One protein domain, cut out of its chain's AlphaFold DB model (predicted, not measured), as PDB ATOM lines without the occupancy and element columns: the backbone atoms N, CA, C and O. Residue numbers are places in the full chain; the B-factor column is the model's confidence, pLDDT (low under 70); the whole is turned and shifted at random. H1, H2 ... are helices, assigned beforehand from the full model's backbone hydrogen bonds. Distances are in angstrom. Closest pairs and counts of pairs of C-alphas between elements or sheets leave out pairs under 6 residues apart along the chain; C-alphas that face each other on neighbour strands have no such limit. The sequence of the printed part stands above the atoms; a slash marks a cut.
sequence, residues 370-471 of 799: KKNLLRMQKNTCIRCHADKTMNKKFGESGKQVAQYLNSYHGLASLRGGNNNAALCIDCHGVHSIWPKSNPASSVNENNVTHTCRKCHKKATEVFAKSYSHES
ATOM      1  N   LYS A 370     -28.239  26.377   9.302       76.94
ATOM      2  CA  LYS A 370     -26.771  26.526   9.368       76.94
ATOM      3  C   LYS A 370     -26.031  25.185   9.426       76.94
ATOM      4  O   LYS A 370     -24.979  25.034   8.809       76.94
ATOM      5  N   LYS A 371     -26.610  24.181  10.089       78.00
ATOM      6  CA  LYS A 371     -26.086  22.807  10.109       78.00
ATOM      7  C   LYS A 371     -26.173  22.167   8.721       78.00
ATOM      8  O   LYS A 371     -25.222  21.523   8.278       78.00
ATOM      9  N   ASN A 372     -27.276  22.405   8.011       78.25
ATOM     10  CA  ASN A 372     -27.456  21.981   6.625       78.25
ATOM     11  C   ASN A 372     -26.455  22.663   5.681       78.25
ATOM     12  O   ASN A 372     -25.845  21.977   4.864       78.25
ATOM     13  N   LEU A 373     -26.205  23.966   5.847       81.06
ATOM     14  CA  LEU A 373     -25.198  24.708   5.077       81.06
ATOM     15  C   LEU A 373     -23.767  24.225   5.362       81.06
ATOM     16  O   LEU A 373     -22.983  24.056   4.432       81.06
ATOM     17  N   LEU A 374     -23.431  23.923   6.621       81.38
ATOM     18  CA  LEU A 374     -22.138  23.331   6.971       81.38
ATOM     19  C   LEU A 374     -21.958  21.952   6.320       81.38
ATOM     20  O   LEU A 374     -20.889  21.653   5.784       81.38
ATOM     21  N   ARG A 375     -22.999  21.110   6.345       80.38
ATOM     22  CA  ARG A 375     -22.994  19.808   5.661       80.38
ATOM     23  C   ARG A 375     -22.832  19.980   4.149       80.38
ATOM     24  O   ARG A 375     -22.035  19.261   3.552       80.38
ATOM     25  N   MET A 376     -23.532  20.945   3.554       81.44
ATOM     26  CA  MET A 376     -23.407  21.275   2.136       81.44
ATOM     27  C   MET A 376     -21.966  21.667   1.800       81.44
ATOM     28  O   MET A 376     -21.353  20.994   0.985       81.44
ATOM     29  N   GLN A 377     -21.377  22.650   2.492       86.44
ATOM     30  CA  GLN A 377     -19.990  23.083   2.268       86.44
ATOM     31  C   GLN A 377     -18.981  21.928   2.347       86.44
ATOM     32  O   GLN A 377     -18.058  21.855   1.529       86.44
ATOM     33  N   LYS A 378     -19.139  21.034   3.333       83.75
ATOM     34  CA  LYS A 378     -18.274  19.855   3.490       83.75
ATOM     35  C   LYS A 378     -18.385  18.902   2.301       83.75
ATOM     36  O   LYS A 378     -17.368  18.395   1.838       83.75
ATOM     37  N   ASN A 379     -19.596  18.695   1.794       84.00
ATOM     38  CA  ASN A 379     -19.862  17.705   0.754       84.00
ATOM     39  C   ASN A 379     -19.696  18.247  -0.677       84.00
ATOM     40  O   ASN A 379     -19.488  17.448  -1.588       84.00
ATOM     41  N   THR A 380     -19.765  19.567  -0.881       87.31
ATOM     42  CA  THR A 380     -19.671  20.208  -2.204       87.31
ATOM     43  C   THR A 380     -18.329  20.917  -2.391       87.31
ATOM     44  O   THR A 380     -17.477  20.448  -3.144       87.31
ATOM     45  N   CYS A 381     -18.095  22.017  -1.669       89.25
ATOM     46  CA  CYS A 381     -16.932  22.882  -1.863       89.25
ATOM     47  C   CYS A 381     -15.626  22.179  -1.468       89.25
ATOM     48  O   CYS A 381     -14.679  22.136  -2.253       89.25
ATOM     49  N   ILE A 382     -15.575  21.609  -0.259       89.19
ATOM     50  CA  ILE A 382     -14.348  21.003   0.282       89.19
ATOM     51  C   ILE A 382     -13.908  19.803  -0.559       89.19
ATOM     52  O   ILE A 382     -12.712  19.647  -0.789       89.19
ATOM     53  N   ARG A 383     -14.844  19.004  -1.085       87.56
ATOM     54  CA  ARG A 383     -14.526  17.820  -1.896       87.56
ATOM     55  C   ARG A 383     -13.647  18.156  -3.102       87.56
ATOM     56  O   ARG A 383     -12.677  17.452  -3.350       87.56
ATOM     57  N   CYS A 384     -13.970  19.228  -3.828       88.50
ATOM     58  CA  CYS A 384     -13.214  19.638  -5.012       88.50
ATOM     59  C   CYS A 384     -12.013  20.527  -4.660       88.50
ATOM     60  O   CYS A 384     -10.932  20.336  -5.206       88.50
ATOM     61  N   HIS A 385     -12.168  21.476  -3.732       88.56
ATOM     62  CA  HIS A 385     -11.094  22.418  -3.395       88.56
ATOM     63  C   HIS A 385     -10.005  21.823  -2.488       88.56
ATOM     64  O   HIS A 385      -8.915  22.382  -2.415       88.56
ATOM     65  N   ALA A 386     -10.255  20.696  -1.814       88.19
ATOM     66  CA  ALA A 386      -9.227  19.943  -1.089       88.19
ATOM     67  C   ALA A 386      -8.577  18.840  -1.944       88.19
ATOM     68  O   ALA A 386      -7.592  18.237  -1.513       88.19
ATOM     69  N   ASP A 387      -9.102  18.564  -3.144       88.44
ATOM     70  CA  ASP A 387      -8.564  17.517  -4.009       88.44
ATOM     71  C   ASP A 387      -7.192  17.922  -4.568       88.44
ATOM     72  O   ASP A 387      -7.025  18.942  -5.241       88.44
ATOM     73  N   LYS A 388      -6.168  17.118  -4.268       84.75
ATOM     74  CA  LYS A 388      -4.778  17.425  -4.639       84.75
ATOM     75  C   LYS A 388      -4.562  17.395  -6.155       84.75
ATOM     76  O   LYS A 388      -3.765  18.179  -6.668       84.75
ATOM     77  N   THR A 389      -5.258  16.507  -6.864       84.38
ATOM     78  CA  THR A 389      -5.119  16.325  -8.316       84.38
ATOM     79  C   THR A 389      -5.660  17.539  -9.062       84.38
ATOM     80  O   THR A 389      -4.984  18.097  -9.929       84.38
ATOM     81  N   MET A 390      -6.842  18.000  -8.664       83.06
ATOM     82  CA  MET A 390      -7.497  19.203  -9.160       83.06
ATOM     83  C   MET A 390      -6.656  20.446  -8.901       83.06
ATOM     84  O   MET A 390      -6.358  21.192  -9.832       83.06
ATOM     85  N   ASN A 391      -6.210  20.643  -7.661       82.56
ATOM     86  CA  ASN A 391      -5.397  21.802  -7.310       82.56
ATOM     87  C   ASN A 391      -4.100  21.861  -8.128       82.56
ATOM     88  O   ASN A 391      -3.802  22.891  -8.731       82.56
ATOM     89  N   LYS A 392      -3.398  20.729  -8.278       82.25
ATOM     90  CA  LYS A 392      -2.204  20.641  -9.132       82.25
ATOM     91  C   LYS A 392      -2.502  21.017 -10.587       82.25
ATOM     92  O   LYS A 392      -1.713  21.734 -11.198       82.25
ATOM     93  N   LYS A 393      -3.633  20.563 -11.141       80.38
ATOM     94  CA  LYS A 393      -4.039  20.868 -12.523       80.38
ATOM     95  C   LYS A 393      -4.257  22.366 -12.752       80.38
ATOM     96  O   LYS A 393      -3.918  22.872 -13.817       80.38
ATOM     97  N   PHE A 394      -4.810  23.068 -11.766       79.69
ATOM     98  CA  PHE A 394      -5.079  24.504 -11.859       79.69
ATOM     99  C   PHE A 394      -3.921  25.388 -11.377       79.69
ATOM    100  O   PHE A 394      -4.090  26.601 -11.312       79.69
ATOM    101  N   GLY A 395      -2.751  24.808 -11.080       68.88
ATOM    102  CA  GLY A 395      -1.595  25.557 -10.579       68.88
ATOM    103  C   GLY A 395      -1.793  26.101  -9.162       68.88
ATOM    104  O   GLY A 395      -1.079  27.009  -8.748       68.88
ATOM    105  N   GLU A 396      -2.756  25.549  -8.427       71.69
ATOM    106  CA  GLU A 396      -3.094  25.947  -7.069       71.69
ATOM    107  C   GLU A 396      -2.300  25.123  -6.058       71.69
ATOM    108  O   GLU A 396      -2.050  23.928  -6.242       71.69
ATOM    109  N   SER A 397      -1.940  25.749  -4.936       65.19
ATOM    110  CA  SER A 397      -1.212  25.067  -3.859       65.19
ATOM    111  C   SER A 397      -2.014  23.919  -3.227       65.19
ATOM    112  O   SER A 397      -1.432  23.026  -2.608       65.19
ATOM    113  N   GLY A 398      -3.349  23.957  -3.356       69.12
ATOM    114  CA  GLY A 398      -4.294  23.039  -2.722       69.12
ATOM    115  C   GLY A 398      -4.322  23.121  -1.203       69.12
ATOM    116  O   GLY A 398      -4.909  22.270  -0.534       69.12
ATOM    117  N   LYS A 399      -3.676  24.147  -0.647       73.38
ATOM    118  CA  LYS A 399      -3.600  24.389   0.790       73.38
ATOM    119  C   LYS A 399      -4.734  25.270   1.284       73.38
ATOM    120  O   LYS A 399      -4.970  25.280   2.484       73.38
ATOM    121  N   GLN A 400      -5.475  25.931   0.395       79.94
ATOM    122  CA  GLN A 400      -6.467  26.940   0.764       79.94
ATOM    123  C   GLN A 400      -7.552  26.376   1.692       79.94
ATOM    124  O   GLN A 400      -7.905  27.006   2.688       79.94
ATOM    125  N   VAL A 401      -8.032  25.151   1.436       85.56
ATOM    126  CA  VAL A 401      -8.982  24.483   2.339       85.56
ATOM    127  C   VAL A 401      -8.336  24.162   3.683       85.56
ATOM    128  O   VAL A 401      -8.932  24.440   4.718       85.56
ATOM    129  N   ALA A 402      -7.117  23.621   3.698       81.81
ATOM    130  CA  ALA A 402      -6.410  23.331   4.944       81.81
ATOM    131  C   ALA A 402      -6.134  24.612   5.753       81.81
ATOM    132  O   ALA A 402      -6.323  24.627   6.963       81.81
ATOM    133  N   GLN A 403      -5.772  25.709   5.088       79.31
ATOM    134  CA  GLN A 403      -5.563  27.024   5.693       79.31
ATOM    135  C   GLN A 403      -6.865  27.601   6.253       79.31
ATOM    136  O   GLN A 403      -6.864  28.120   7.366       79.31
ATOM    137  N   TYR A 404      -7.995  27.456   5.550       84.81
ATOM    138  CA  TYR A 404      -9.304  27.783   6.119       84.81
ATOM    139  C   TYR A 404      -9.615  26.920   7.345       84.81
ATOM    140  O   TYR A 404      -9.979  27.462   8.385       84.81
ATOM    141  N   LEU A 405      -9.451  25.596   7.264       83.12
ATOM    142  CA  LEU A 405      -9.773  24.679   8.364       83.12
ATOM    143  C   LEU A 405      -8.891  24.905   9.599       83.12
ATOM    144  O   LEU A 405      -9.383  24.763  10.714       83.12
ATOM    145  N   ASN A 406      -7.635  25.310   9.398       76.81
ATOM    146  CA  ASN A 406      -6.692  25.674  10.456       76.81
ATOM    147  C   ASN A 406      -6.880  27.109  10.970       76.81
ATOM    148  O   ASN A 406      -6.315  27.471  12.000       76.81
ATOM    149  N   SER A 407      -7.667  27.933  10.274       77.50
ATOM    150  CA  SER A 407      -8.040  29.259  10.762       77.50
ATOM    151  C   SER A 407      -9.025  29.161  11.926       77.50
ATOM    152  O   SER A 407      -9.703  28.148  12.122       77.50
ATOM    153  N   TYR A 408      -9.180  30.264  12.661       77.75
ATOM    154  CA  TYR A 408     -10.167  30.355  13.733       77.75
ATOM    155  C   TYR A 408     -11.590  30.015  13.257       77.75
ATOM    156  O   TYR A 408     -12.284  29.247  13.920       77.75
ATOM    157  N   HIS A 409     -12.021  30.524  12.094       83.31
ATOM    158  CA  HIS A 409     -13.354  30.245  11.545       83.31
ATOM    159  C   HIS A 409     -13.550  28.761  11.216       83.31
ATOM    160  O   HIS A 409     -14.580  28.185  11.573       83.31
ATOM    161  N   GLY A 410     -12.545  28.127  10.608       79.69
ATOM    162  CA  GLY A 410     -12.550  26.694  10.328       79.69
ATOM    163  C   GLY A 410     -12.658  25.865  11.604       79.69
ATOM    164  O   GLY A 410     -13.608  25.094  11.756       79.69
ATOM    165  N   LEU A 411     -11.761  26.085  12.568       76.25
ATOM    166  CA  LEU A 411     -11.753  25.371  13.849       76.25
ATOM    167  C   LEU A 411     -13.052  25.583  14.644       76.25
ATOM    168  O   LEU A 411     -13.606  24.624  15.185       76.25
ATOM    169  N   ALA A 412     -13.570  26.814  14.686       75.50
ATOM    170  CA  ALA A 412     -14.822  27.139  15.367       75.50
ATOM    171  C   ALA A 412     -16.038  26.466  14.705       75.50
ATOM    172  O   ALA A 412     -16.910  25.960  15.411       75.50
ATOM    173  N   SER A 413     -16.076  26.398  13.367       75.56
ATOM    174  CA  SER A 413     -17.140  25.704  12.626       75.56
ATOM    175  C   SER A 413     -17.111  24.179  12.828       75.56
ATOM    176  O   SER A 413     -18.159  23.532  12.858       75.56
ATOM    177  N   LEU A 414     -15.920  23.591  13.008       69.56
ATOM    178  CA  LEU A 414     -15.736  22.151  13.212       69.56
ATOM    179  C   LEU A 414     -16.046  21.693  14.640       69.56
ATOM    180  O   LEU A 414     -16.541  20.582  14.815       69.56
ATOM    181  N   ARG A 415     -15.796  22.535  15.650       61.88
ATOM    182  CA  ARG A 415     -16.042  22.213  17.069       61.88
ATOM    183  C   ARG A 415     -17.524  22.228  17.471       61.88
ATOM    184  O   ARG A 415     -17.828  22.062  18.645       61.88
ATOM    185  N   GLY A 416     -18.445  22.417  16.521       52.25
ATOM    186  CA  GLY A 416     -19.884  22.162  16.686       52.25
ATOM    187  C   GLY A 416     -20.644  23.088  17.645       52.25
ATOM    188  O   GLY A 416     -21.855  22.946  17.762       52.25
ATOM    189  N   GLY A 417     -19.968  24.029  18.311       47.03
ATOM    190  CA  GLY A 417     -20.557  24.850  19.374       47.03
ATOM    191  C   GLY A 417     -20.935  26.280  18.987       47.03
ATOM    192  O   GLY A 417     -21.604  26.946  19.767       47.03
ATOM    193  N   ASN A 418     -20.525  26.784  17.818       52.62
ATOM    194  CA  ASN A 418     -20.773  28.181  17.466       52.62
ATOM    195  C   ASN A 418     -21.436  28.314  16.091       52.62
ATOM    196  O   ASN A 418     -20.765  28.390  15.060       52.62
ATOM    197  N   ASN A 419     -22.769  28.421  16.088       61.91
ATOM    198  CA  ASN A 419     -23.570  28.749  14.900       61.91
ATOM    199  C   ASN A 419     -23.207  30.120  14.291       61.91
ATOM    200  O   ASN A 419     -23.726  30.476  13.237       61.91
ATOM    201  N   ASN A 420     -22.294  30.884  14.899       70.94
ATOM    202  CA  ASN A 420     -21.879  32.200  14.420       70.94
ATOM    203  C   ASN A 420     -20.528  32.207  13.689       70.94
ATOM    204  O   ASN A 420     -20.137  33.255  13.184       70.94
ATOM    205  N   ALA A 421     -19.824  31.073  13.582       82.12
ATOM    206  CA  ALA A 421     -18.600  31.013  12.781       82.12
ATOM    207  C   ALA A 421     -18.907  31.219  11.283       82.12
ATOM    208  O   ALA A 421     -19.942  30.759  10.785       82.12
ATOM    209  N   ALA A 422     -18.007  31.917  10.583       86.88
ATOM    210  CA  ALA A 422     -18.120  32.163   9.150       86.88
ATOM    211  C   ALA A 422     -17.768  30.907   8.337       86.88
ATOM    212  O   ALA A 422     -16.715  30.285   8.515       86.88
ATOM    213  N   LEU A 423     -18.660  30.556   7.422       88.50
ATOM    214  CA  LEU A 423     -18.518  29.508   6.422       88.50
ATOM    215  C   LEU A 423     -17.890  30.077   5.138       88.50
ATOM    216  O   LEU A 423     -17.914  31.283   4.901       88.50
ATOM    217  N   CYS A 424     -17.368  29.217   4.262       88.81
ATOM    218  CA  CYS A 424     -16.862  29.609   2.944       88.81
ATOM    219  C   CYS A 424     -17.912  30.417   2.166       88.81
ATOM    220  O   CYS A 424     -17.579  31.418   1.538       88.81
ATOM    221  N   ILE A 425     -19.184  30.019   2.260       89.19
ATOM    222  CA  ILE A 425     -20.310  30.691   1.598       89.19
ATOM    223  C   ILE A 425     -20.614  32.087   2.162       89.19
ATOM    224  O   ILE A 425     -21.128  32.927   1.429       89.19
ATOM    225  N   ASP A 426     -20.270  32.361   3.424       89.12
ATOM    226  CA  ASP A 426     -20.499  33.674   4.044       89.12
ATOM    227  C   ASP A 426     -19.529  34.721   3.472       89.12
ATOM    228  O   ASP A 426     -19.857  35.907   3.383       89.12
ATOM    229  N   CYS A 427     -18.351  34.267   3.028       88.94
ATOM    230  CA  CYS A 427     -17.340  35.099   2.388       88.94
ATOM    231  C   CYS A 427     -17.445  35.089   0.859       88.94
ATOM    232  O   CYS A 427     -17.359  36.153   0.258       88.94
ATOM    233  N   HIS A 428     -17.628  33.930   0.218       89.56
ATOM    234  CA  HIS A 428     -17.578  33.771  -1.247       89.56
ATOM    235  C   HIS A 428     -18.947  33.816  -1.945       89.56
ATOM    236  O   HIS A 428     -18.996  33.977  -3.165       89.56
ATOM    237  N   GLY A 429     -20.049  33.669  -1.206       88.94
ATOM    238  CA  GLY A 429     -21.381  33.455  -1.774       88.94
ATOM    239  C   GLY A 429     -21.637  31.998  -2.184       88.94
ATOM    240  O   GLY A 429     -20.817  31.113  -1.945       88.94
ATOM    241  N   VAL A 430     -22.807  31.748  -2.785       87.06
ATOM    242  CA  VAL A 430     -23.272  30.396  -3.167       87.06
ATOM    243  C   VAL A 430     -23.362  30.239  -4.687       87.06
ATOM    244  O   VAL A 430     -22.702  29.373  -5.253       87.06
ATOM    245  N   HIS A 431     -24.143  31.093  -5.360       90.69
ATOM    246  CA  HIS A 431     -24.325  31.039  -6.817       90.69
ATOM    247  C   HIS A 431     -23.491  32.100  -7.551       90.69
ATOM    248  O   HIS A 431     -22.887  31.794  -8.572       90.69
ATOM    249  N   SER A 432     -23.352  33.306  -6.993       89.06
ATOM    250  CA  SER A 432     -22.531  34.391  -7.560       89.06
ATOM    251  C   SER A 432     -21.090  34.377  -7.030       89.06
ATOM    252  O   SER A 432     -20.646  35.334  -6.397       89.06
ATOM    253  N   ILE A 433     -20.358  33.279  -7.245       91.75
ATOM    254  CA  ILE A 433     -18.965  33.148  -6.779       91.75
ATOM    255  C   ILE A 433     -18.020  33.825  -7.777       91.75
ATOM    256  O   ILE A 433     -17.562  33.210  -8.741       91.75
ATOM    257  N   TRP A 434     -17.728  35.101  -7.559       91.44
ATOM    258  CA  TRP A 434     -16.835  35.880  -8.419       91.44
ATOM    259  C   TRP A 434     -15.350  35.618  -8.116       91.44
ATOM    260  O   TRP A 434     -14.984  35.450  -6.948       91.44
ATOM    261  N   PRO A 435     -14.454  35.658  -9.124       88.00
ATOM    262  CA  PRO A 435     -13.016  35.589  -8.874       88.00
ATOM    263  C   PRO A 435     -12.549  36.801  -8.054       88.00
ATOM    264  O   PRO A 435     -13.099  37.891  -8.206       88.00
ATOM    265  N   LYS A 436     -11.506  36.631  -7.224       86.38
ATOM    266  CA  LYS A 436     -10.959  37.692  -6.347       86.38
ATOM    267  C   LYS A 436     -10.698  39.005  -7.097       86.38
ATOM    268  O   LYS A 436     -10.978  40.075  -6.571       86.38
ATOM    269  N   SER A 437     -10.188  38.931  -8.326       87.69
ATOM    270  CA  SER A 437      -9.861  40.098  -9.155       87.69
ATOM    271  C   SER A 437     -11.075  40.904  -9.623       87.69
ATOM    272  O   SER A 437     -10.913  42.037 -10.064       87.69
ATOM    273  N   ASN A 438     -12.288  40.353  -9.541       91.25
ATOM    274  CA  ASN A 438     -13.487  41.046  -9.989       91.25
ATOM    275  C   ASN A 438     -13.959  42.067  -8.931       91.25
ATOM    276  O   ASN A 438     -14.147  41.670  -7.777       91.25
ATOM    277  N   PRO A 439     -14.224  43.335  -9.303       92.12
ATOM    278  CA  PRO A 439     -14.710  44.365  -8.382       92.12
ATOM    279  C   PRO A 439     -16.040  44.049  -7.685       92.12
ATOM    280  O   PRO A 439     -16.312  44.613  -6.634       92.12
ATOM    281  N   ALA A 440     -16.871  43.160  -8.234       89.94
ATOM    282  CA  ALA A 440     -18.121  42.714  -7.614       89.94
ATOM    283  C   ALA A 440     -17.925  41.570  -6.599       89.94
ATOM    284  O   ALA A 440     -18.867  41.191  -5.904       89.94
ATOM    285  N   SER A 441     -16.721  40.991  -6.503       92.50
ATOM    286  CA  SER A 441     -16.445  39.889  -5.579       92.50
ATOM    287  C   SER A 441     -16.423  40.374  -4.134       92.50
ATOM    288  O   SER A 441     -15.733  41.335  -3.798       92.50
ATOM    289  N   SER A 442     -17.122  39.673  -3.246       90.50
ATOM    290  CA  SER A 442     -17.109  39.936  -1.801       90.50
ATOM    291  C   SER A 442     -15.732  39.733  -1.164       90.50
ATOM    292  O   SER A 442     -15.458  40.297  -0.106       90.50
ATOM    293  N   VAL A 443     -14.851  38.966  -1.809       89.50
ATOM    294  CA  VAL A 443     -13.463  38.748  -1.377       89.50
ATOM    295  C   VAL A 443     -12.453  39.574  -2.184       89.50
ATOM    296  O   VAL A 443     -11.249  39.356  -2.063       89.50
ATOM    297  N   ASN A 444     -12.917  40.517  -3.014       91.19
ATOM    298  CA  ASN A 444     -12.043  41.497  -3.660       91.19
ATOM    299  C   ASN A 444     -11.355  42.377  -2.607       91.19
ATOM    300  O   ASN A 444     -11.941  42.659  -1.563       91.19
ATOM    301  N   GLU A 445     -10.147  42.857  -2.894       85.81
ATOM    302  CA  GLU A 445      -9.354  43.673  -1.961       85.81
ATOM    303  C   GLU A 445     -10.095  44.935  -1.496       85.81
ATOM    304  O   GLU A 445     -10.020  45.288  -0.321       85.81
ATOM    305  N   ASN A 446     -10.909  45.537  -2.367       88.25
ATOM    306  CA  ASN A 446     -11.705  46.719  -2.028       88.25
ATOM    307  C   ASN A 446     -12.964  46.388  -1.199       88.25
ATOM    308  O   ASN A 446     -13.490  47.251  -0.499       88.25
ATOM    309  N   ASN A 447     -13.440  45.137  -1.235       91.88
ATOM    310  CA  ASN A 447     -14.714  44.726  -0.630       91.88
ATOM    311  C   ASN A 447     -14.552  43.862   0.624       91.88
ATOM    312  O   ASN A 447     -15.453  43.828   1.462       91.88
ATOM    313  N   VAL A 448     -13.424  43.163   0.777       88.19
ATOM    314  CA  VAL A 448     -13.212  42.164   1.836       88.19
ATOM    315  C   VAL A 448     -13.393  42.758   3.233       88.19
ATOM    316  O   VAL A 448     -14.015  42.137   4.093       88.19
ATOM    317  N   THR A 449     -12.978  44.010   3.443       88.25
ATOM    318  CA  THR A 449     -13.209  44.731   4.702       88.25
ATOM    319  C   THR A 449     -14.702  44.889   4.997       88.25
ATOM    320  O   THR A 449     -15.135  44.674   6.129       88.25
ATOM    321  N   HIS A 450     -15.514  45.216   3.988       91.88
ATOM    322  CA  HIS A 450     -16.967  45.303   4.137       91.88
ATOM    323  C   HIS A 450     -17.594  43.922   4.390       91.88
ATOM    324  O   HIS A 450     -18.469  43.793   5.246       91.88
ATOM    325  N   THR A 451     -17.104  42.875   3.725       90.69
ATOM    326  CA  THR A 451     -17.528  41.489   3.972       90.69
ATOM    327  C   THR A 451     -17.259  41.071   5.416       90.69
ATOM    328  O   THR A 451     -18.173  40.590   6.085       90.69
ATOM    329  N   CYS A 452     -16.065  41.350   5.948       87.19
ATOM    330  CA  CYS A 452     -15.744  41.109   7.355       87.19
ATOM    331  C   CYS A 452     -16.677  41.884   8.296       87.19
ATOM    332  O   CYS A 452     -17.093  41.342   9.319       87.19
ATOM    333  N   ARG A 453     -17.067  43.121   7.946       91.06
ATOM    334  CA  ARG A 453     -17.962  43.963   8.765       91.06
ATOM    335  C   ARG A 453     -19.374  43.421   8.940       91.06
ATOM    336  O   ARG A 453     -20.024  43.814   9.909       91.06
ATOM    337  N   LYS A 454     -19.821  42.485   8.094       89.88
ATOM    338  CA  LYS A 454     -21.104  41.785   8.278       89.88
ATOM    339  C   LYS A 454     -21.178  41.074   9.634       89.88
ATOM    340  O   LYS A 454     -22.238  41.059  10.250       89.88
ATOM    341  N   CYS A 455     -20.046  40.556  10.120       85.25
ATOM    342  CA  CYS A 455     -19.939  39.899  11.427       85.25
ATOM    343  C   CYS A 455     -19.061  40.692  12.419       85.25
ATOM    344  O   CYS A 455     -19.348  40.730  13.613       85.25
ATOM    345  N   HIS A 456     -18.023  41.383  11.938       84.62
ATOM    346  CA  HIS A 456     -17.067  42.160  12.733       84.62
ATOM    347  C   HIS A 456     -17.220  43.666  12.493       84.62
ATOM    348  O   HIS A 456     -16.454  44.266  11.741       84.62
ATOM    349  N   LYS A 457     -18.173  44.314  13.174       88.12
ATOM    350  CA  LYS A 457     -18.530  45.736  12.955       88.12
ATOM    351  C   LYS A 457     -17.339  46.715  12.911       88.12
ATOM    352  O   LYS A 457     -17.402  47.705  12.191       88.12
ATOM    353  N   LYS A 458     -16.255  46.442  13.653       85.62
ATOM    354  CA  LYS A 458     -15.039  47.278  13.740       85.62
ATOM    355  C   LYS A 458     -13.866  46.800  12.859       85.62
ATOM    356  O   LYS A 458     -12.738  47.225  13.082       85.62
ATOM    357  N   ALA A 459     -14.092  45.911  11.889       79.06
ATOM    358  CA  ALA A 459     -13.022  45.407  11.027       79.06
ATOM    359  C   ALA A 459     -12.343  46.541  10.229       79.06
ATOM    360  O   ALA A 459     -13.007  47.345   9.558       79.06
ATOM    361  N   THR A 460     -11.012  46.589  10.315       80.88
ATOM    362  CA  THR A 460     -10.127  47.483   9.556       80.88
ATOM    363  C   THR A 460      -9.572  46.773   8.320       80.88
ATOM    364  O   THR A 460      -9.693  45.556   8.187       80.88
ATOM    365  N   GLU A 461      -8.943  47.515   7.412       76.88
ATOM    366  CA  GLU A 461      -8.298  46.934   6.227       76.88
ATOM    367  C   GLU A 461      -7.136  46.003   6.605       76.88
ATOM    368  O   GLU A 461      -7.011  44.913   6.055       76.88
ATOM    369  N   VAL A 462      -6.342  46.382   7.612       71.62
ATOM    370  CA  VAL A 462      -5.273  45.534   8.165       71.62
ATOM    371  C   VAL A 462      -5.848  44.233   8.726       71.62
ATOM    372  O   VAL A 462      -5.330  43.155   8.447       71.62
ATOM    373  N   PHE A 463      -6.966  44.313   9.458       71.12
ATOM    374  CA  PHE A 463      -7.659  43.127   9.962       71.12
ATOM    375  C   PHE A 463      -8.144  42.225   8.818       71.12
ATOM    376  O   PHE A 463      -7.946  41.014   8.865       71.12
ATOM    377  N   ALA A 464      -8.733  42.799   7.770       73.12
ATOM    378  CA  ALA A 464      -9.217  42.028   6.630       73.12
ATOM    379  C   ALA A 464      -8.078  41.375   5.824       73.12
ATOM    380  O   ALA A 464      -8.243  40.252   5.355       73.12
ATOM    381  N   LYS A 465      -6.915  42.032   5.713       69.75
ATOM    382  CA  LYS A 465      -5.716  41.481   5.056       69.75
ATOM    383  C   LYS A 465      -5.067  40.351   5.858       69.75
ATOM    384  O   LYS A 465      -4.694  39.338   5.278       69.75
ATOM    385  N   SER A 466      -5.067  40.457   7.191       60.28
ATOM    386  CA  SER A 466      -4.511  39.427   8.087       60.28
ATOM    387  C   SER A 466      -5.208  38.060   8.004       60.28
ATOM    388  O   SER A 466      -4.668  37.059   8.467       60.28
ATOM    389  N   TYR A 467      -6.403  38.007   7.408       60.06
ATOM    390  CA  TYR A 467      -7.200  36.798   7.234       60.06
ATOM    391  C   TYR A 467      -7.360  36.476   5.744       60.06
ATOM    392  O   TYR A 467      -8.403  36.727   5.141       60.06
ATOM    393  N   SER A 468      -6.331  35.874   5.144       62.38
ATOM    394  CA  SER A 468      -6.411  35.287   3.804       62.38
ATOM    395  C   SER A 468      -5.991  33.811   3.819       62.38
ATOM    396  O   SER A 468      -5.251  33.361   4.691       62.38
ATOM    397  N   HIS A 469      -6.520  33.017   2.883       64.94
ATOM    398  CA  HIS A 469      -6.151  31.602   2.720       64.94
ATOM    399  C   HIS A 469      -4.865  31.418   1.909       64.94
ATOM    400  O   HIS A 469      -4.624  30.338   1.390       64.94
ATOM    401  N   GLU A 470      -4.048  32.458   1.782       57.50
ATOM    402  CA  GLU A 470      -2.707  32.390   1.221       57.50
ATOM    403  C   GLU A 470      -1.748  32.969   2.258       57.50
ATOM    404  O   GLU A 470      -2.066  33.944   2.933       57.50
ATOM    405  N   SER A 471      -0.573  32.362   2.401       48.81
ATOM    406  CA  SER A 471       0.543  33.032   3.065       48.81
ATOM    407  C   SER A 471       0.799  34.338   2.316       48.81
ATOM    408  O   SER A 471       0.982  34.307   1.091       48.81
TER     409      SER A 471
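Overview. This is residues 370 to 471 of the 799 residues of an uncharacterized protein of hydrothermal vent metagenome (UniProt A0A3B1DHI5). Short helices are strung on a winding chain: H1, H2, H4 and H5 make a small, loosely closed ring, with H3 outside it at one end of the body, while H7 and H8 pack together at the other end. H6 lies near the middle, between H1 and H7; the loop of residues 429 to 447 leads from H6 to H7, and the tail after H8, residues 466 to 471, runs back towards H4. The printed part has 102 residues with eight named helices, H1 to H8 in order along the chain, and no named strand; the class is all helix, with 51 residues in named elements. The whole is compact, with a radius of gyration of the C-alphas of 13.6 A, and rounded, with spans of 39 by 33 by 26 A.

Along the chain. H1, residues 370 to 379, is the longest helix at 14.1 A and begins at C-alpha 370, (-26.771, 26.526, 9.368). H2, residues 381 to 385, measures 6.1 A, and H3, residues 388 to 393, measures 8.6 A. H4, residues 400 to 406, is 9.8 A long, and H5, residues 408 to 414, is 9.9 A long. H6, residues 424 to 428, measures 5.9 A and begins at C-alpha 424, (-16.862, 29.609, 2.944). H7, residues 448 to 453, measures 8.6 A. H8, residues 461 to 465, measures 6.1 A and ends at C-alpha 465, (-5.716, 41.481, 5.056).

Arrangement. H1 and H2 meet only through their link. H1 is close to but not clearly touching H5, about perpendicular at 87 degrees; their closest C-alphas, of Leu 374 and Ser 413, are 7.9 A apart. H2 and H3 are close but not clearly touching, with the closest C-alphas, of His 385 and Asn 391, 6.9 A apart. H2 and H4 only just touch, with 3 pairs of C-alphas within 8 A, the closest being those of His 385 and Val 401 at 6.5 A. H4 and H5 are close but not clearly touching, about perpendicular at 81 degrees; the closest C-alphas, of Tyr 404 and Gly 410, are 5.4 A apart. H6 is close to but not clearly touching H1, with C-alphas 377 and 424 the closest at 7.3 A, and likewise H7, with C-alphas 427 and 451 the closest at 6.6 A. H7 and H8 touch, their closest C-alphas, of Thr 449 and Ala 464, being 5.2 A apart. Among the pairs that are apart are H3 and H4, H5 and H6, and H6 and H8. In H1 to H8 every O i to N i+4 pair is within hydrogen-bond range.

Size, cuts and confidence. The two C-alphas farthest apart, of Thr 389 and Lys 458, are 39.3 A apart. The printed part has no cut, and the one long link, of 19 residues, joins H6 to H7. The mean pLDDT of the printed part is 80.7; residue 395 and residues 397 to 398, 414 to 419 and 465 to 471 are under 70.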